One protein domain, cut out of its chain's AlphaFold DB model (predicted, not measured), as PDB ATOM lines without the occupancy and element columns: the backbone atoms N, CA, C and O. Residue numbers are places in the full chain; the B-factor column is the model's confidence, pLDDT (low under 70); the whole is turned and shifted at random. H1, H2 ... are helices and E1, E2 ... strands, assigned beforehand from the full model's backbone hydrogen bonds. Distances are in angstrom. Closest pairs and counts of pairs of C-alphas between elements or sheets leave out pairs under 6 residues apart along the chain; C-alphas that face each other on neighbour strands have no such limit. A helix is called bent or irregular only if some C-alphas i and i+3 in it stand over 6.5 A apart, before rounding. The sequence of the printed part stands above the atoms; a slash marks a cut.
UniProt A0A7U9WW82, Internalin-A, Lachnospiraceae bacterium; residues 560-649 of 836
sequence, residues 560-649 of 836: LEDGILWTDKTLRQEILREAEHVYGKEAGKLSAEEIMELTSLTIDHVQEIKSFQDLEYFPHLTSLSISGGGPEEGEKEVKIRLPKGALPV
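This is residues 560 to 649 of the 836 residues of the protein "Internalin-A" of Lachnospiraceae bacterium (UniProt A0A7U9WW82). The chain makes one wide turn, from strand E1 out through a loop and the short helix H3 and back to E2, which lies parallel beside E1; the longest helix, H1, packs along the side of E1 away from E2. The short helix H2 sits near one end of H1, while the link between E2 and E3 reaches out to Glu 633 at one end of the longest axis, and the last stretch, residues 641 to 649, runs back beside H3. The 90 printed residues hold three named helices and three named strands in the order H1, H2, E1, H3, E2, E3, with one parallel sheet of order E1, E2. The class is mixed, helices and strands, with under half of the residues, 37, in named elements. The whole is compact, with a radius of gyration of the C-alphas of 13.3 A and spans of 40 by 29 by 21 A.

E1 is residues 600 to 603, 10.4 A long, and E2 is residues 623 to 627, 13.5 A. H1 is residues 569 to 583, 20.7 A, beginning at C-alpha 569 at (-36.910, 3.471, -36.327). H2 is residues 592 to 596, 6.2 A. H3 is residues 613 to 617, 8.5 A; it is neither bent nor irregular, but only just: C-alphas 614 and 617 are 6.0 A apart. E3 is residues 638 to 640, 6.2 A, ending at C-alpha 640 at (-47.746, 15.311, -34.037).

E1 and E2 are parallel neighbours at 9 degrees; N 603 and O 625 are 2.9 A apart, and N 627 and O 603 2.8 A, both within hydrogen-bond range. E1, H3 and E2 form a strand-helix-strand unit, two parallel neighbour strands with a helix between them in the chain, and its crossover is right-handed. The closest C-alphas of H1 and E1, Glu 574 and Ile 603, are 5.8 A apart. H1 and E2 are apart. H1 and H2 touch, closest at the C-alphas of Ala 579 and Ile 595, 6.0 A. H1 and H3 are close but not clearly touching, with the C-alphas of Leu 571 and Asp 614 closest at 7.6 A. H2 and H3 are also close but not clearly touching, with the C-alphas of Met 596 and Tyr 617 closest at 6.3 A. E3 pairs with no named strand and is apart from E1, E2, H1, H2 and H3. In H1 and H2 every O i to N i+4 pair is within hydrogen-bond range; in H3 it is 0 of 1, beside 2 of 2 O i to N i+3 pairs.

The two C-alphas farthest apart, those of Glu 593 and Glu 633, are 41.1 A apart. The printed part has no cut, and no link between its named elements is long. The mean pLDDT of the printed part is 70.1, and 41 residues are under 70, among them residues 560 to 569, 587 to 593 and 629 to 638.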
ATOM      1  N   LEU A 560     -27.810   1.382 -42.747       40.62
ATOM      2  CA  LEU A 560     -28.543   0.117 -42.871       40.62
ATOM      3  C   LEU A 560     -28.566  -0.316 -44.347       40.62
ATOM      4  O   LEU A 560     -28.033   0.379 -45.212       40.62
ATOM      5  N   GLU A 561     -29.141  -1.486 -44.628       37.59
ATOM      6  CA  GLU A 561     -29.155  -2.118 -45.962       37.59
ATOM      7  C   GLU A 561     -29.824  -1.254 -47.053       37.59
ATOM      8  O   GLU A 561     -29.531  -1.421 -48.232       37.59
ATOM      9  N   ASP A 562     -30.670  -0.303 -46.648       41.25
ATOM     10  CA  ASP A 562     -31.363   0.687 -47.489       41.25
ATOM     11  C   ASP A 562     -30.505   1.917 -47.857       41.25
ATOM     12  O   ASP A 562     -30.884   2.709 -48.718       41.25
ATOM     13  N   GLY A 563     -29.349   2.104 -47.212       40.34
ATOM     14  CA  GLY A 563     -28.430   3.217 -47.454       40.34
ATOM     15  C   GLY A 563     -28.828   4.576 -46.858       40.34
ATOM     16  O   GLY A 563     -28.051   5.520 -47.013       40.34
ATOM     17  N   ILE A 564     -29.965   4.688 -46.159       45.84
ATOM     18  CA  ILE A 564     -30.471   5.948 -45.579       45.84
ATOM     19  C   ILE A 564     -30.146   6.023 -44.077       45.84
ATOM     20  O   ILE A 564     -30.138   5.016 -43.364       45.84
ATOM     21  N   LEU A 565     -29.850   7.231 -43.583       47.59
ATOM     22  CA  LEU A 565     -29.621   7.492 -42.160       47.59
ATOM     23  C   LEU A 565     -30.936   7.899 -41.483       47.59
ATOM     24  O   LEU A 565     -31.382   9.029 -41.628       47.59
ATOM     25  N   TRP A 566     -31.525   6.984 -40.721       52.94
ATOM     26  CA  TRP A 566     -32.808   7.190 -40.043       52.94
ATOM     27  C   TRP A 566     -32.629   7.660 -38.595       52.94
ATOM     28  O   TRP A 566     -31.876   7.041 -37.835       52.94
ATOM     29  N   THR A 567     -33.348   8.709 -38.188       52.69
ATOM     30  CA  THR A 567     -33.410   9.171 -36.791       52.69
ATOM     31  C   THR A 567     -34.516   8.476 -35.995       52.69
ATOM     32  O   THR A 567     -34.342   8.263 -34.791       52.69
ATOM     33  N   ASP A 568     -35.607   8.048 -36.643       66.31
ATOM     34  CA  ASP A 568     -36.690   7.293 -36.009       66.31
ATOM     35  C   ASP A 568     -36.908   5.918 -36.670       66.31
ATOM     36  O   ASP A 568     -37.182   5.777 -37.864       66.31
ATOM     37  N   LYS A 569     -36.789   4.859 -35.860       66.62
ATOM     38  CA  LYS A 569     -36.910   3.471 -36.327       66.62
ATOM     39  C   LYS A 569     -38.344   3.120 -36.753       66.62
ATOM     40  O   LYS A 569     -38.510   2.306 -37.657       66.62
ATOM     41  N   THR A 570     -39.358   3.686 -36.105       76.44
ATOM     42  CA  THR A 570     -40.767   3.393 -36.394       76.44
ATOM     43  C   THR A 570     -41.179   4.082 -37.690       76.44
ATOM     44  O   THR A 570     -41.724   3.431 -38.578       76.44
ATOM     45  N   LEU A 571     -40.805   5.356 -37.855       76.75
ATOM     46  CA  LEU A 571     -41.015   6.101 -39.099       76.75
ATOM     47  C   LEU A 571     -40.330   5.418 -40.295       76.75
ATOM     48  O   LEU A 571     -40.964   5.225 -41.331       76.75
ATOM     49  N   ARG A 572     -39.084   4.944 -40.125       78.88
ATOM     50  CA  ARG A 572     -38.398   4.090 -41.113       78.88
ATOM     51  C   ARG A 572     -39.237   2.875 -41.521       78.88
ATOM     52  O   ARG A 572     -39.243   2.516 -42.693       78.88
ATOM     53  N   GLN A 573     -39.882   2.190 -40.574       81.31
ATOM     54  CA  GLN A 573     -40.633   0.964 -40.871       81.31
ATOM     55  C   GLN A 573     -41.898   1.247 -41.693       81.31
ATOM     56  O   GLN A 573     -42.169   0.498 -42.627       81.31
ATOM     57  N   GLU A 574     -42.616   2.334 -41.408       84.44
ATOM     58  CA  GLU A 574     -43.787   2.745 -42.199       84.44
ATOM     59  C   GLU A 574     -43.382   3.243 -43.598       84.44
ATOM     60  O   GLU A 574     -43.973   2.826 -44.592       84.44
ATOM     61  N   ILE A 575     -42.307   4.035 -43.709       83.62
ATOM     62  CA  ILE A 575     -41.788   4.492 -45.010       83.62
ATOM     63  C   ILE A 575     -41.303   3.323 -45.872       83.62
ATOM     64  O   ILE A 575     -41.631   3.255 -47.056       83.62
ATOM     65  N   LEU A 576     -40.538   2.385 -45.300       81.00
ATOM     66  CA  LEU A 576     -40.092   1.209 -46.046       81.00
ATOM     67  C   LEU A 576     -41.277   0.354 -46.490       81.00
ATOM     68  O   LEU A 576     -41.264  -0.112 -47.619       81.00
ATOM     69  N   ARG A 577     -42.312   0.198 -45.663       86.06
ATOM     70  CA  ARG A 577     -43.538  -0.531 -46.012       86.06
ATOM     71  C   ARG A 577     -44.300   0.112 -47.179       86.06
ATOM     72  O   ARG A 577     -44.780  -0.612 -48.049       86.06
ATOM     73  N   GLU A 578     -44.389   1.442 -47.239       86.88
ATOM     74  CA  GLU A 578     -44.961   2.128 -48.410       86.88
ATOM     75  C   GLU A 578     -44.044   1.984 -49.640       86.88
ATOM     76  O   GLU A 578     -44.524   1.714 -50.736       86.88
ATOM     77  N   ALA A 579     -42.718   2.051 -49.484       82.12
ATOM     78  CA  ALA A 579     -41.785   1.799 -50.585       82.12
ATOM     79  C   ALA A 579     -41.838   0.339 -51.100       82.12
ATOM     80  O   ALA A 579     -41.796   0.112 -52.311       82.12
ATOM     81  N   GLU A 580     -41.991  -0.658 -50.220       85.75
ATOM     82  CA  GLU A 580     -42.233  -2.063 -50.588       85.75
ATOM     83  C   GLU A 580     -43.512  -2.194 -51.435       85.75
ATOM     84  O   GLU A 580     -43.517  -2.888 -52.456       85.75
ATOM     85  N   HIS A 581     -44.575  -1.481 -51.049       88.19
ATOM     86  CA  HIS A 581     -45.858  -1.438 -51.753       88.19
ATOM     87  C   HIS A 581     -45.772  -0.724 -53.116       88.19
ATOM     88  O   HIS A 581     -46.229  -1.275 -54.119       88.19
ATOM     89  N   VAL A 582     -45.141   0.454 -53.180       87.31
ATOM     90  CA  VAL A 582     -44.996   1.270 -54.400       87.31
ATOM     91  C   VAL A 582     -44.092   0.602 -55.442       87.31
ATOM     92  O   VAL A 582     -44.429   0.595 -56.627       87.31
ATOM     93  N   TYR A 583     -42.966   0.013 -55.025       82.19
ATOM     94  CA  TYR A 583     -41.980  -0.578 -55.944       82.19
ATOM     95  C   TYR A 583     -42.100  -2.099 -56.116       82.19
ATOM     96  O   TYR A 583     -41.432  -2.668 -56.983       82.19
ATOM     97  N   GLY A 584     -42.932  -2.779 -55.321       84.94
ATOM     98  CA  GLY A 584     -43.111  -4.234 -55.385       84.94
ATOM     99  C   GLY A 584     -41.857  -5.023 -54.986       84.94
ATOM    100  O   GLY A 584     -41.601  -6.102 -55.528       84.94
ATOM    101  N   LYS A 585     -41.052  -4.466 -54.076       79.56
ATOM    102  CA  LYS A 585     -39.787  -5.030 -53.580       79.56
ATOM    103  C   LYS A 585     -39.885  -5.353 -52.089       79.56
ATOM    104  O   LYS A 585     -40.756  -4.846 -51.404       79.56
ATOM    105  N   GLU A 586     -38.961  -6.172 -51.596       74.00
ATOM    106  CA  GLU A 586     -38.711  -6.331 -50.155       74.00
ATOM    107  C   GLU A 586     -37.746  -5.230 -49.681       74.00
ATOM    108  O   GLU A 586     -36.869  -4.817 -50.444       74.00
ATOM    109  N   ALA A 587     -37.846  -4.798 -48.423       60.03
ATOM    110  CA  ALA A 587     -37.134  -3.629 -47.903       60.03
ATOM    111  C   ALA A 587     -35.604  -3.688 -48.082       60.03
ATOM    112  O   ALA A 587     -34.989  -2.689 -48.442       60.03
ATOM    113  N   GLY A 588     -34.990  -4.868 -47.925       56.25
ATOM    114  CA  GLY A 588     -33.554  -5.100 -48.167       56.25
ATOM    115  C   GLY A 588     -33.136  -5.153 -49.648       56.25
ATOM    116  O   GLY A 588     -32.054  -5.643 -49.962       56.25
ATOM    117  N   LYS A 589     -34.008  -4.736 -50.578       62.50
ATOM    118  CA  LYS A 589     -33.771  -4.682 -52.038       62.50
ATOM    119  C   LYS A 589     -34.145  -3.328 -52.665       62.50
ATOM    120  O   LYS A 589     -33.993  -3.171 -53.882       62.50
ATOM    121  N   LEU A 590     -34.657  -2.392 -51.867       58.06
ATOM    122  CA  LEU A 590     -34.869  -0.995 -52.251       58.06
ATOM    123  C   LEU A 590     -33.529  -0.252 -52.234       58.06
ATOM    124  O   LEU A 590     -32.711  -0.496 -51.348       58.06
ATOM    125  N   SER A 591     -33.309   0.660 -53.180       62.16
ATOM    126  CA  SER A 591     -32.203   1.617 -53.073       62.16
ATOM    127  C   SER A 591     -32.623   2.884 -52.323       62.16
ATOM    128  O   SER A 591     -33.811   3.197 -52.207       62.16
ATOM    129  N   ALA A 592     -31.636   3.644 -51.843       55.50
ATOM    130  CA  ALA A 592     -31.879   4.946 -51.235       55.50
ATOM    131  C   ALA A 592     -32.573   5.912 -52.214       55.50
ATOM    132  O   ALA A 592     -33.441   6.672 -51.789       55.50
ATOM    133  N   GLU A 593     -32.230   5.875 -53.510       64.31
ATOM    134  CA  GLU A 593     -32.900   6.708 -54.518       64.31
ATOM    135  C   GLU A 593     -34.382   6.339 -54.651       64.31
ATOM    136  O   GLU A 593     -35.230   7.220 -54.578       64.31
ATOM    137  N   GLU A 594     -34.711   5.047 -54.770       70.50
ATOM    138  CA  GLU A 594     -36.107   4.596 -54.887       70.50
ATOM    139  C   GLU A 594     -36.952   5.059 -53.692       70.50
ATOM    140  O   GLU A 594     -38.067   5.544 -53.872       70.50
ATOM    141  N   ILE A 595     -36.409   4.987 -52.474       68.94
ATOM    142  CA  ILE A 595     -37.104   5.469 -51.275       68.94
ATOM    143  C   ILE A 595     -37.299   6.997 -51.330       68.94
ATOM    144  O   ILE A 595     -38.416   7.464 -51.129       68.94
ATOM    145  N   MET A 596     -36.260   7.785 -51.635       68.38
ATOM    146  CA  MET A 596     -36.351   9.259 -51.662       68.38
ATOM    147  C   MET A 596     -37.260   9.812 -52.780       68.38
ATOM    148  O   MET A 596     -37.800  10.910 -52.637       68.38
ATOM    149  N   GLU A 597     -37.476   9.053 -53.858       79.25
ATOM    150  CA  GLU A 597     -38.398   9.379 -54.962       79.25
ATOM    151  C   GLU A 597     -39.894   9.153 -54.622       79.25
ATOM    152  O   GLU A 597     -40.764   9.353 -55.476       79.25
ATOM    153  N   LEU A 598     -40.246   8.752 -53.390       80.69
ATOM    154  CA  LEU A 598     -41.648   8.619 -52.966       80.69
ATOM    155  C   LEU A 598     -42.412   9.954 -53.064       80.69
ATOM    156  O   LEU A 598     -42.149  10.917 -52.342       80.69
ATOM    157  N   THR A 599     -43.430   9.981 -53.930       87.56
ATOM    158  CA  THR A 599     -44.293  11.158 -54.158       87.56
ATOM    159  C   THR A 599     -45.533  11.216 -53.263       87.56
ATOM    160  O   THR A 599     -46.164  12.275 -53.155       87.56
ATOM    161  N   SER A 600     -45.865  10.101 -52.607       89.56
ATOM    162  CA  SER A 600     -46.931   9.957 -51.613       89.56
ATOM    163  C   SER A 600     -46.463   9.042 -50.482       89.56
ATOM    164  O   SER A 600     -45.724   8.093 -50.743       89.56
ATOM    165  N   LEU A 601     -46.912   9.300 -49.252       91.12
ATOM    166  CA  LEU A 601     -46.601   8.489 -48.072       91.12
ATOM    167  C   LEU A 601     -47.822   8.348 -47.154       91.12
ATOM    168  O   LEU A 601     -48.476   9.345 -46.841       91.12
ATOM    169  N   THR A 602     -48.077   7.126 -46.685       91.19
ATOM    170  CA  THR A 602     -49.059   6.808 -45.637       91.19
ATOM    171  C   THR A 602     -48.332   6.381 -44.359       91.19
ATOM    172  O   THR A 602     -47.344   5.650 -44.424       91.19
ATOM    173  N   ILE A 603     -48.798   6.838 -43.197       89.06
ATOM    174  CA  ILE A 603     -48.240   6.500 -41.881       89.06
ATOM    175  C   ILE A 603     -49.406   6.210 -40.931       89.06
ATOM    176  O   ILE A 603     -50.182   7.121 -40.657       89.06
ATOM    177  N   ASP A 604     -49.510   4.984 -40.408       82.38
ATOM    178  CA  ASP A 604     -50.642   4.553 -39.567       82.38
ATOM    179  C   ASP A 604     -50.239   4.221 -38.116       82.38
ATOM    180  O   ASP A 604     -51.053   4.267 -37.198       82.38
ATOM    181  N   HIS A 605     -48.969   3.877 -37.874       74.94
ATOM    182  CA  HIS A 605     -48.486   3.395 -36.566       74.94
ATOM    183  C   HIS A 605     -47.811   4.515 -35.762       74.94
ATOM    184  O   HIS A 605     -46.687   4.397 -35.263       74.94
ATOM    185  N   VAL A 606     -48.500   5.654 -35.681       79.56
ATOM    186  CA  VAL A 606     -47.939   6.938 -35.239       79.56
ATOM    187  C   VAL A 606     -47.626   6.978 -33.735       79.56
ATOM    188  O   VAL A 606     -46.747   7.735 -33.327       79.56
ATOM    189  N   GLN A 607     -48.247   6.126 -32.907       76.56
ATOM    190  CA  GLN A 607     -48.069   6.102 -31.443       76.56
ATOM    191  C   GLN A 607     -46.613   5.882 -30.990       76.56
ATOM    192  O   GLN A 607     -46.232   6.345 -29.911       76.56
ATOM    193  N   GLU A 608     -45.804   5.162 -31.776       74.88
ATOM    194  CA  GLU A 608     -44.403   4.863 -31.440       74.88
ATOM    195  C   GLU A 608     -43.383   5.807 -32.110       74.88
ATOM    196  O   GLU A 608     -42.193   5.730 -31.786       74.88
ATOM    197  N   ILE A 609     -43.827   6.710 -32.994       74.19
ATOM    198  CA  ILE A 609     -42.969   7.685 -33.683       74.19
ATOM    199  C   ILE A 609     -42.620   8.835 -32.729       74.19
ATOM    200  O   ILE A 609     -43.489   9.500 -32.164       74.19
ATOM    201  N   LYS A 610     -41.323   9.095 -32.551       68.75
ATOM    202  CA  LYS A 610     -40.782  10.137 -31.657       68.75
ATOM    203  C   LYS A 610     -40.350  11.388 -32.414       68.75
ATOM    204  O   LYS A 610     -40.222  12.450 -31.806       68.75
ATOM    205  N   SER A 611     -40.086  11.253 -33.711       70.31
ATOM    206  CA  SER A 611     -39.587  12.311 -34.585       70.31
ATOM    207  C   SER A 611     -40.120  12.130 -36.004       70.31
ATOM    208  O   SER A 611     -40.064  11.030 -36.543       70.31
ATOM    209  N   PHE A 612     -40.571  13.224 -36.620       74.38
ATOM    210  CA  PHE A 612     -40.886  13.297 -38.053       74.38
ATOM    211  C   PHE A 612     -39.747  13.931 -38.878       74.38
ATOM    212  O   PHE A 612     -39.948  14.283 -40.037       74.38
ATOM    213  N   GLN A 613     -38.549  14.082 -38.296       69.31
ATOM    214  CA  GLN A 613     -37.397  14.716 -38.954       69.31
ATOM    215  C   GLN A 613     -36.885  13.927 -40.173       69.31
ATOM    216  O   GLN A 613     -36.300  14.516 -41.072       69.31
ATOM    217  N   ASP A 614     -37.138  12.619 -40.270       67.62
ATOM    218  CA  ASP A 614     -36.709  11.859 -41.454       67.62
ATOM    219  C   ASP A 614     -37.534  12.222 -42.709       67.62
ATOM    220  O   ASP A 614     -37.101  11.952 -43.825       67.62
ATOM    221  N   LEU A 615     -38.683  12.907 -42.565       72.50
ATOM    222  CA  LEU A 615     -39.470  13.407 -43.704       72.50
ATOM    223  C   LEU A 615     -38.763  14.517 -44.505       72.50
ATOM    224  O   LEU A 615     -39.187  14.820 -45.617       72.50
ATOM    225  N   GLU A 616     -37.676  15.104 -43.991       69.00
ATOM    226  CA  GLU A 616     -36.885  16.096 -44.735       69.00
ATOM    227  C   GLU A 616     -36.120  15.489 -45.932       69.00
ATOM    228  O   GLU A 616     -35.628  16.225 -46.787       69.00
ATOM    229  N   TYR A 617     -36.031  14.155 -46.025       64.56
ATOM    230  CA  TYR A 617     -35.315  13.447 -47.095       64.56
ATOM    231  C   TYR A 617     -36.119  13.243 -48.393       64.56
ATOM    232  O   TYR A 617     -35.585  12.664 -49.337       64.56
ATOM    233  N   PHE A 618     -37.370  13.716 -48.474       70.88
ATOM    234  CA  PHE A 618     -38.287  13.420 -49.585       70.88
ATOM    235  C   PHE A 618     -38.623  14.684 -50.404       70.88
ATOM    236  O   PHE A 618     -39.709  15.254 -50.259       70.88
ATOM    237  N   PRO A 619     -37.727  15.145 -51.303       67.62
ATOM    238  CA  PRO A 619     -37.892  16.395 -52.059       67.62
ATOM    239  C   PRO A 619     -39.050  16.367 -53.072       67.62
ATOM    240  O   PRO A 619     -39.327  17.375 -53.728       67.62
ATOM    241  N   HIS A 620     -39.705  15.216 -53.237       80.38
ATOM    242  CA  HIS A 620     -40.794  14.986 -54.186       80.38
ATOM    243  C   HIS A 620     -42.110  14.567 -53.507       80.38
ATOM    244  O   HIS A 620     -43.085  14.284 -54.202       80.38
ATOM    245  N   LEU A 621     -42.184  14.601 -52.167       84.88
ATOM    246  CA  LEU A 621     -43.380  14.230 -51.406       84.88
ATOM    247  C   LEU A 621     -44.509  15.263 -51.569       84.88
ATOM    248  O   LEU A 621     -44.551  16.296 -50.900       84.88
ATOM    249  N   THR A 622     -45.444  14.972 -52.474       89.69
ATOM    250  CA  THR A 622     -46.600  15.834 -52.784       89.69
ATOM    251  C   THR A 622     -47.854  15.504 -51.976       89.69
ATOM    252  O   THR A 622     -48.727  16.364 -51.850       89.69
ATOM    253  N   SER A 623     -47.935  14.297 -51.412       92.00
ATOM    254  CA  SER A 623     -49.079  13.788 -50.651       92.00
ATOM    255  C   SER A 623     -48.601  13.102 -49.370       92.00
ATOM    256  O   SER A 623     -47.702  12.264 -49.418       92.00
ATOM    257  N   LEU A 624     -49.186  13.443 -48.225       92.69
ATOM    258  CA  LEU A 624     -48.848  12.845 -46.932       92.69
ATOM    259  C   LEU A 624     -50.128  12.553 -46.148       92.69
ATOM    260  O   LEU A 624     -50.912  13.462 -45.883       92.69
ATOM    261  N   SER A 625     -50.323  11.293 -45.766       92.69
ATOM    262  CA  SER A 625     -51.425  10.846 -44.915       92.69
ATOM    263  C   SER A 625     -50.875  10.303 -43.602       92.69
ATOM    264  O   SER A 625     -49.991   9.446 -43.608       92.69
ATOM    265  N   ILE A 626     -51.389  10.803 -42.479       90.62
ATOM    266  CA  ILE A 626     -50.964  10.412 -41.134       90.62
ATOM    267  C   ILE A 626     -52.203  10.047 -40.314       90.62
ATOM    268  O   ILE A 626     -52.973  10.931 -39.941       90.62
ATOM    269  N   SER A 627     -52.394   8.761 -40.020       87.62
ATOM    270  CA  SER A 627     -53.457   8.284 -39.135       87.62
ATOM    271  C   SER A 627     -52.890   7.894 -37.766       87.62
ATOM    272  O   SER A 627     -51.842   7.261 -37.651       87.62
ATOM    273  N   GLY A 628     -53.549   8.343 -36.700       79.00
ATOM    274  CA  GLY A 628     -53.328   7.833 -35.351       79.00
ATOM    275  C   GLY A 628     -54.163   6.579 -35.095       79.00
ATOM    276  O   GLY A 628     -55.170   6.343 -35.763       79.00
ATOM    277  N   GLY A 629     -53.785   5.804 -34.076       66.81
ATOM    278  CA  GLY A 629     -54.684   4.797 -33.513       66.81
ATOM    279  C   GLY A 629     -55.999   5.436 -33.074       66.81
ATOM    280  O   GLY A 629     -55.994   6.489 -32.433       66.81
ATOM    281  N   GLY A 630     -57.115   4.809 -33.448       54.91
ATOM    282  CA  GLY A 630     -58.453   5.320 -33.153       54.91
ATOM    283  C   GLY A 630     -58.799   5.330 -31.655       54.91
ATOM    284  O   GLY A 630     -58.045   4.806 -30.831       54.91
ATOM    285  N   PRO A 631     -59.966   5.885 -31.279       48.66
ATOM    286  CA  PRO A 631     -60.352   6.139 -29.889       48.66
ATOM    287  C   PRO A 631     -60.805   4.876 -29.120       48.66
ATOM    288  O   PRO A 631     -61.867   4.866 -28.492       48.66
ATOM    289  N   GLU A 632     -60.016   3.796 -29.131       49.16
ATOM    290  CA  GLU A 632     -60.221   2.673 -28.207       49.16
ATOM    291  C   GLU A 632     -59.901   3.091 -26.756       49.16
ATOM    292  O   GLU A 632     -58.964   3.853 -26.498       49.16
ATOM    293  N   GLU A 633     -60.689   2.602 -25.786       39.31
ATOM    294  CA  GLU A 633     -60.645   3.028 -24.372       39.31
ATOM    295  C   GLU A 633     -59.298   2.717 -23.679       39.31
ATOM    296  O   GLU A 633     -59.155   1.733 -22.948       39.31
ATOM    297  N   GLY A 634     -58.311   3.600 -23.850       45.38
ATOM    298  CA  GLY A 634     -57.008   3.532 -23.182       45.38
ATOM    299  C   GLY A 634     -55.795   3.864 -24.055       45.38
ATOM    300  O   GLY A 634     -54.697   3.988 -23.504       45.38
ATOM    301  N   GLU A 635     -55.965   4.031 -25.371       52.09
ATOM    302  CA  GLU A 635     -54.916   4.575 -26.245       52.09
ATOM    303  C   GLU A 635     -54.557   6.021 -25.835       52.09
ATOM    304  O   GLU A 635     -55.313   6.717 -25.148       52.09
ATOM    305  N   LYS A 636     -53.360   6.480 -26.216       52.94
ATOM    306  CA  LYS A 636     -52.904   7.852 -25.947       52.94
ATOM    307  C   LYS A 636     -52.963   8.672 -27.225       52.94
ATOM    308  O   LYS A 636     -52.234   8.362 -28.160       52.94
ATOM    309  N   GLU A 637     -53.730   9.760 -27.191       57.78
ATOM    310  CA  GLU A 637     -53.721  10.825 -28.203       57.78
ATOM    311  C   GLU A 637     -52.284  11.150 -28.653       57.78
ATOM    312  O   GLU A 637     -51.458  11.599 -27.845       57.78
ATOM    313  N   VAL A 638     -51.970  10.933 -29.933       66.75
ATOM    314  CA  VAL A 638     -50.604  11.153 -30.422       66.75
ATOM    315  C   VAL A 638     -50.408  12.607 -30.823       66.75
ATOM    316  O   VAL A 638     -51.173  13.175 -31.602       66.75
ATOM    317  N   LYS A 639     -49.356  13.224 -30.279       75.31
ATOM    318  CA  LYS A 639     -49.047  14.637 -30.498       75.31
ATOM    319  C   LYS A 639     -48.058  14.821 -31.645       75.31
ATOM    320  O   LYS A 639     -46.848  14.741 -31.435       75.31
ATOM    321  N   ILE A 640     -48.570  15.106 -32.839       72.81
ATOM    322  CA  ILE A 640     -47.746  15.311 -34.037       72.81
ATOM    323  C   ILE A 640     -47.048  16.679 -33.997       72.81
ATOM    324  O   ILE A 640     -47.618  17.697 -33.593       72.81
ATOM    325  N   ARG A 641     -45.803  16.693 -34.480       71.38
ATOM    326  CA  ARG A 641     -45.069  17.881 -34.931       71.38
ATOM    327  C   ARG A 641     -44.329  17.532 -36.216       71.38
ATOM    328  O   ARG A 641     -43.458  16.666 -36.182       71.38
ATOM    329  N   LEU A 642     -44.655  18.209 -37.313       70.19
ATOM    330  CA  LEU A 642     -43.895  18.117 -38.560       70.19
ATOM    331  C   LEU A 642     -42.719  19.120 -38.552       70.19
ATOM    332  O   LEU A 642     -42.803  20.142 -37.859       70.19
ATOM    333  N   PRO A 643     -41.615  18.841 -39.274       62.66
ATOM    334  CA  PRO A 643     -40.444  19.719 -39.325       62.66
ATOM    335  C   PRO A 643     -40.768  21.121 -39.878       62.66
ATOM    336  O   PRO A 643     -41.515  21.274 -40.847       62.66
ATOM    337  N   LYS A 644     -40.178  22.159 -39.267       53.69
ATOM    338  CA  LYS A 644     -40.484  23.591 -39.492       53.69
ATOM    339  C   LYS A 644     -39.871  24.178 -40.779       53.69
ATOM    340  O   LYS A 644     -39.174  25.190 -40.733       53.69
ATOM    341  N   GLY A 645     -40.117  23.537 -41.922       50.38
ATOM    342  CA  GLY A 645     -39.745  24.082 -43.237       50.38
ATOM    343  C   GLY A 645     -39.578  23.080 -44.383       50.38
ATOM    344  O   GLY A 645     -39.345  23.501 -45.511       50.38
ATOM    345  N   ALA A 646     -39.688  21.773 -44.130       46.94
ATOM    346  CA  ALA A 646     -39.140  20.762 -45.039       46.94
ATOM    347  C   ALA A 646     -40.112  20.115 -46.040       46.94
ATOM    348  O   ALA A 646     -39.696  19.277 -46.832       46.94
ATOM    349  N   LEU A 647     -41.388  20.514 -46.052       63.12
ATOM    350  CA  LEU A 647     -42.386  20.014 -47.012       63.12
ATOM    351  C   LEU A 647     -42.973  21.129 -47.916       63.12
ATOM    352  O   LEU A 647     -44.191  21.215 -48.076       63.12
ATOM    353  N   PRO A 648     -42.149  22.001 -48.547       59.34
ATOM    354  CA  PRO A 648     -42.632  23.104 -49.388       59.34
ATOM    355  C   PRO A 648     -43.219  22.646 -50.735       59.34
ATOM    356  O   PRO A 648     -43.762  23.466 -51.470       59.34
ATOM    357  N   VAL A 649     -43.098  21.357 -51.071       74.44
ATOM    358  CA  VAL A 649     -43.680  20.714 -52.264       74.44
ATOM    359  C   VAL A 649     -44.987  19.967 -51.970       74.44
ATOM    360  O   VAL A 649     -45.600  19.424 -52.892       74.44
TER     361      VAL A 649